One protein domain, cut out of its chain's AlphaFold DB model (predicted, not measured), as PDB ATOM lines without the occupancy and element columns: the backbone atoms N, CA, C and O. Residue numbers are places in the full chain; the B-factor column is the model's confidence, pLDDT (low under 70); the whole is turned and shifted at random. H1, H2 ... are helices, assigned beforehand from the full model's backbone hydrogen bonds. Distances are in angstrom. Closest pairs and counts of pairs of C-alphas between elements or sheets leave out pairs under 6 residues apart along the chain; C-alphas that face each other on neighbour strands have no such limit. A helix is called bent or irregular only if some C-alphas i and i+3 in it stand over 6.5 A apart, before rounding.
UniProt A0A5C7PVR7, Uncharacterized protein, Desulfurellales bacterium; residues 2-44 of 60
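AT A GLANCE: This is residues 2 to 44 of the 60 residues of an uncharacterized protein of Desulfurellales bacterium (UniProt A0A5C7PVR7). A longer helix, H1, is crossed near its later end by a short helix, H2, about perpendicular to it; residues 16 to 24 link the two helices, and residues 31 to 44, with no named element but a short helical run at residues 40 to 42, make a wide arc that sticks out with residues 33 to 38 and then folds back towards H1. The printed part has 43 residues with two named helices, H1 then H2 along the chain, and no named strand. Its class is all helix, though under half of the residues, 19 of 43, are in named elements. The whole is compact, with a radius of gyration of the C-alphas of 10.0 A, and only just flat, spanning 28 by 22 by 12 A.

HOW THE PARTS SIT: H1, residues 3 to 15, touches H2, residues 25 to 30, with its residues 11 to 15 alone. The closest C-alphas of the two helices are those of Lys 12 and Trp 25, 6.0 A apart. Their lines stand at 89 degrees, about perpendicular, and their centres are 10.8 A apart. In H1 and H2 every O i to N i+4 pair is within hydrogen-bond range.

IN THESE COORDINATES: H1 runs from Leu 3, with its C-alpha at (50.521, -2.334, 3.926), to Ile 15, with its C-alpha at (35.090, -13.261, 3.897), 18.9 A from first to last C-alpha. A short link of 9 residues follows. H2 runs from Trp 25 to Asp 30, whose C-alpha is at (43.083, -19.228, 5.395), and is 8.5 A long from first to last C-alpha. Neither helix is bent.

THE WHOLE: The two C-alphas farthest apart are those of Ser 2 and Gly 21, 29.6 A. The first and last printed C-alphas, of Ser 2 and Pro 44, are 13.7 A apart. Residues 31 to 44 hold no named element, and their C-alphas lie 6 to 14 A from the mean of the C-alphas; of them, residues 33 to 38 stand free. The printed part has no cut. The mean pLDDT of the printed part is 96.5, and no printed residue is under 70.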
ATOM      1  N   SER A   2      50.226   0.360   8.071       96.81
ATOM      2  CA  SER A   2      51.133  -0.403   7.196       96.81
ATOM      3  C   SER A   2      50.380  -1.145   6.087       96.81
ATOM      4  O   SER A   2      49.190  -1.445   6.224       96.81
ATOM      5  N   LEU A   3      51.082  -1.513   5.008       96.94
ATOM      6  CA  LEU A   3      50.521  -2.334   3.926       96.94
ATOM      7  C   LEU A   3      49.938  -3.654   4.459       96.94
ATOM      8  O   LEU A   3      48.840  -4.056   4.081       96.94
ATOM      9  N   ARG A   4      50.633  -4.293   5.411       97.12
ATOM     10  CA  ARG A   4      50.161  -5.524   6.058       97.12
ATOM     11  C   ARG A   4      48.836  -5.311   6.793       97.12
ATOM     12  O   ARG A   4      47.941  -6.144   6.677       97.12
ATOM     13  N   GLN A   5      48.687  -4.203   7.522       97.12
ATOM     14  CA  GLN A   5      47.431  -3.871   8.207       97.12
ATOM     15  C   GLN A   5      46.284  -3.659   7.210       97.12
ATOM     16  O   GLN A   5      45.181  -4.150   7.451       97.12
ATOM     17  N   ALA A   6      46.544  -2.991   6.080       98.12
ATOM     18  CA  ALA A   6      45.546  -2.776   5.033       98.12
ATOM     19  C   ALA A   6      45.075  -4.099   4.398       98.12
ATOM     20  O   ALA A   6      43.869  -4.334   4.297       98.12
ATOM     21  N   ILE A   7      46.005  -5.000   4.056       98.06
ATOM     22  CA  ILE A   7      45.688  -6.335   3.514       98.06
ATOM     23  C   ILE A   7      44.871  -7.151   4.519       98.06
ATOM     24  O   ILE A   7      43.851  -7.735   4.153       98.06
ATOM     25  N   ASN A   8      45.277  -7.161   5.794       97.75
ATOM     26  CA  ASN A   8      44.562  -7.887   6.845       97.75
ATOM     27  C   ASN A   8      43.129  -7.370   7.007       97.75
ATOM     28  O   ASN A   8      42.196  -8.169   7.086       97.75
ATOM     29  N   LYS A   9      42.949  -6.042   7.010       98.12
ATOM     30  CA  LYS A   9      41.625  -5.416   7.068       98.12
ATOM     31  C   LYS A   9      40.774  -5.830   5.867       98.12
ATOM     32  O   LYS A   9      39.637  -6.237   6.072       98.12
ATOM     33  N   LYS A  10      41.331  -5.800   4.649       98.31
ATOM     34  CA  LYS A  10      40.601  -6.190   3.434       98.31
ATOM     35  C   LYS A  10      40.210  -7.667   3.426       98.31
ATOM     36  O   LYS A  10      39.088  -7.985   3.060       98.31
ATOM     37  N   CYS A  11      41.105  -8.569   3.835       98.06
ATOM     38  CA  CYS A  11      40.796 -10.001   3.870       98.06
ATOM     39  C   CYS A  11      39.722 -10.320   4.914       98.06
ATOM     40  O   CYS A  11      38.807 -11.081   4.618       98.06
ATOM     41  N   LYS A  12      39.801  -9.701   6.102       97.88
ATOM     42  CA  LYS A  12      38.766  -9.832   7.132       97.88
ATOM     43  C   LYS A  12      37.414  -9.332   6.617       97.88
ATOM     44  O   LYS A  12      36.450 -10.072   6.669       97.88
ATOM     45  N   ASP A  13      37.364  -8.122   6.070       98.38
ATOM     46  CA  ASP A  13      36.147  -7.522   5.502       98.38
ATOM     47  C   ASP A  13      35.526  -8.354   4.362       98.38
ATOM     48  O   ASP A  13      34.315  -8.383   4.197       98.38
ATOM     49  N   CYS A  14      36.349  -9.062   3.586       98.19
ATOM     50  CA  CYS A  14      35.902  -9.794   2.404       98.19
ATOM     51  C   CYS A  14      35.153 -11.103   2.701       98.19
ATOM     52  O   CYS A  14      34.240 -11.440   1.953       98.19
ATOM     53  N   ILE A  15      35.596 -11.887   3.689       96.81
ATOM     54  CA  ILE A  15      35.090 -13.261   3.897       96.81
ATOM     55  C   ILE A  15      34.732 -13.578   5.347       96.81
ATOM     56  O   ILE A  15      34.074 -14.584   5.588       96.81
ATOM     57  N   TYR A  16      35.156 -12.766   6.321       97.75
ATOM     58  CA  TYR A  16      34.890 -13.098   7.715       97.75
ATOM     59  C   TYR A  16      33.399 -12.988   8.028       97.75
ATOM     60  O   TYR A  16      32.855 -11.886   8.102       97.75
ATOM     61  N   ASP A  17      32.781 -14.128   8.309       97.56
ATOM     62  CA  ASP A  17      31.457 -14.211   8.897       97.56
ATOM     63  C   ASP A  17      31.575 -14.629  10.375       97.56
ATOM     64  O   ASP A  17      31.924 -15.784  10.666       97.56
ATOM     65  N   PRO A  18      31.275 -13.726  11.329       96.06
ATOM     66  CA  PRO A  18      31.309 -14.038  12.755       96.06
ATOM     67  C   PRO A  18      30.241 -15.051  13.200       96.06
ATOM     68  O   PRO A  18      30.345 -15.556  14.317       96.06
ATOM     69  N   LYS A  19      29.222 -15.348  12.380       97.00
ATOM     70  CA  LYS A  19      28.128 -16.284  12.705       97.00
ATOM     71  C   LYS A  19      28.253 -17.648  12.018       97.00
ATOM     72  O   LYS A  19      27.464 -18.538  12.316       97.00
ATOM     73  N   SER A  20      29.249 -17.835  11.155       94.00
ATOM     74  CA  SER A  20      29.425 -19.068  10.373       94.00
ATOM     75  C   SER A  20      29.812 -20.304  11.194       94.00
ATOM     76  O   SER A  20      29.678 -21.425  10.717       94.00
ATOM     77  N   GLY A  21      30.361 -20.117  12.399       92.56
ATOM     78  CA  GLY A  21      30.964 -21.205  13.178       92.56
ATOM     79  C   GLY A  21      32.311 -21.703  12.630       92.56
ATOM     80  O   GLY A  21      32.912 -22.589  13.230       92.56
ATOM     81  N   LEU A  22      32.846 -21.108  11.553       92.00
ATOM     82  CA  LEU A  22      34.097 -21.518  10.888       92.00
ATOM     83  C   LEU A  22      35.373 -20.991  11.580       92.00
ATOM     84  O   LEU A  22      36.415 -20.790  10.953       92.00
ATOM     85  N   GLY A  23      35.293 -20.734  12.885       93.38
ATOM     86  CA  GLY A  23      36.403 -20.234  13.690       93.38
ATOM     87  C   GLY A  23      36.719 -18.749  13.485       93.38
ATOM     88  O   GLY A  23      35.877 -17.937  13.094       93.38
ATOM     89  N   THR A  24      37.957 -18.379  13.808       95.38
ATOM     90  CA  THR A  24      38.453 -16.998  13.775       95.38
ATOM     91  C   THR A  24      38.544 -16.446  12.354       95.38
ATOM     92  O   THR A  24      38.693 -17.178  11.378       95.38
ATOM     93  N   TRP A  25      38.574 -15.116  12.226       95.75
ATOM     94  CA  TRP A  25      38.711 -14.469  10.920       95.75
ATOM     95  C   TRP A  25      39.961 -14.896  10.139       95.75
ATOM     96  O   TRP A  25      39.911 -14.950   8.916       95.75
ATOM     97  N   ARG A  26      41.072 -15.228  10.817       95.69
ATOM     98  CA  ARG A  26      42.272 -15.735  10.134       95.69
ATOM     99  C   ARG A  26      42.052 -17.138   9.591       95.69
ATOM    100  O   ARG A  26      42.426 -17.358   8.455       95.69
ATOM    101  N   GLN A  27      41.412 -18.034  10.342       95.25
ATOM    102  CA  GLN A  27      41.073 -19.384   9.865       95.25
ATOM    103  C   GLN A  27      40.140 -19.332   8.647       95.25
ATOM    104  O   GLN A  27      40.357 -20.048   7.675       95.25
ATOM    105  N   GLN A  28      39.163 -18.422   8.643       96.44
ATOM    106  CA  GLN A  28      38.268 -18.240   7.494       96.44
ATOM    107  C   GLN A  28      38.987 -17.661   6.265       96.44
ATOM    108  O   GLN A  28      38.767 -18.110   5.141       96.44
ATOM    109  N   VAL A  29      39.888 -16.691   6.459       96.94
ATOM    110  CA  VAL A  29      40.740 -16.177   5.372       96.94
ATOM    111  C   VAL A  29      41.684 -17.259   4.842       96.94
ATOM    112  O   VAL A  29      41.908 -17.330   3.633       96.94
ATOM    113  N   ASP A  30      42.205 -18.106   5.728       95.19
ATOM    114  CA  ASP A  30      43.083 -19.228   5.395       95.19
ATOM    115  C   ASP A  30      42.366 -20.284   4.540       95.19
ATOM    116  O   ASP A  30      42.931 -20.792   3.571       95.19
ATOM    117  N   GLY A  31      41.087 -20.537   4.842       94.44
ATOM    118  CA  GLY A  31      40.195 -21.411   4.076       94.44
ATOM    119  C   GLY A  31      39.598 -20.785   2.807       94.44
ATOM    120  O   GLY A  31      38.828 -21.440   2.108       94.44
ATOM    121  N   CYS A  32      39.917 -19.529   2.473       95.81
ATOM    122  CA  CYS A  32      39.349 -18.862   1.302       95.81
ATOM    123  C   CYS A  32      39.853 -19.475  -0.020       95.81
ATOM    124  O   CYS A  32      41.010 -19.301  -0.412       95.81
ATOM    125  N   THR A  33      38.946 -20.080  -0.787       96.12
ATOM    126  CA  THR A  33      39.238 -20.797  -2.045       96.12
ATOM    127  C   THR A  33      39.344 -19.905  -3.288       96.12
ATOM    128  O   THR A  33      39.569 -20.398  -4.393       96.12
ATOM    129  N   ALA A  34      39.231 -18.578  -3.147       97.25
ATOM    130  CA  ALA A  34      39.365 -17.634  -4.258       97.25
ATOM    131  C   ALA A  34      40.833 -17.485  -4.709       97.25
ATOM    132  O   ALA A  34      41.463 -16.455  -4.450       97.25
ATOM    133  N   VAL A  35      41.375 -18.509  -5.377       95.81
ATOM    134  CA  VAL A  35      42.779 -18.605  -5.829       95.81
ATOM    135  C   VAL A  35      43.184 -17.528  -6.839       95.81
ATOM    136  O   VAL A  35      44.341 -17.138  -6.892       95.81
ATOM    137  N   ARG A  36      42.224 -16.980  -7.598       97.88
ATOM    138  CA  ARG A  36      42.452 -15.873  -8.553       97.88
ATOM    139  C   ARG A  36      42.461 -14.483  -7.904       97.88
ATOM    140  O   ARG A  36      42.620 -13.483  -8.594       97.88
ATOM    141  N   CYS A  37      42.253 -14.394  -6.591       97.94
ATOM    142  CA  CYS A  37      42.313 -13.125  -5.877       97.94
ATOM    143  C   CYS A  37      43.750 -12.570  -5.908       97.94
ATOM    144  O   CYS A  37      44.662 -13.283  -5.493       97.94
ATOM    145  N   PRO A  38      43.965 -11.291  -6.269       97.94
ATOM    146  CA  PRO A  38      45.303 -10.687  -6.278       97.94
ATOM    147  C   PRO A  38      46.019 -10.718  -4.921       97.94
ATOM    148  O   PRO A  38      47.241 -10.673  -4.858       97.94
ATOM    149  N   LEU A  39      45.263 -10.809  -3.821       97.69
ATOM    150  CA  LEU A  39      45.822 -10.899  -2.473       97.69
ATOM    151  C   LEU A  39      46.127 -12.334  -2.034       97.69
ATOM    152  O   LEU A  39      46.749 -12.481  -0.988       97.69
ATOM    153  N   TYR A  40      45.715 -13.367  -2.787       97.00
ATOM    154  CA  TYR A  40      45.883 -14.784  -2.422       97.00
ATOM    155  C   TYR A  40      47.297 -15.119  -1.909       97.00
ATOM    156  O   TYR A  40      47.389 -15.667  -0.809       97.00
ATOM    157  N   PRO A  41      48.393 -14.709  -2.585       96.00
ATOM    158  CA  PRO A  41      49.754 -15.053  -2.160       96.00
ATOM    159  C   PRO A  41      50.205 -14.360  -0.867       96.00
ATOM    160  O   PRO A  41      51.194 -14.755  -0.260       96.00
ATOM    161  N   VAL A  42      49.512 -13.295  -0.456       96.44
ATOM    162  CA  VAL A  42      49.914 -12.420   0.656       96.44
ATOM    163  C   VAL A  42      48.870 -12.354   1.770       96.44
ATOM    164  O   VAL A  42      48.979 -11.501   2.658       96.44
ATOM    165  N   ARG A  43      47.865 -13.238   1.753       95.81
ATOM    166  CA  ARG A  43      46.823 -13.296   2.785       95.81
ATOM    167  C   ARG A  43      47.414 -13.576   4.170       95.81
ATOM    168  O   ARG A  43      48.430 -14.262   4.283       95.81
ATOM    169  N   PRO A  44      46.779 -13.076   5.241       95.12
ATOM    170  CA  PRO A  44      47.098 -13.531   6.583       95.12
ATOM    171  C   PRO A  44      46.733 -15.012   6.709       95.12
ATOM    172  O   PRO A  44      45.569 -15.377   6.564       95.12
TER     173      PRO A  44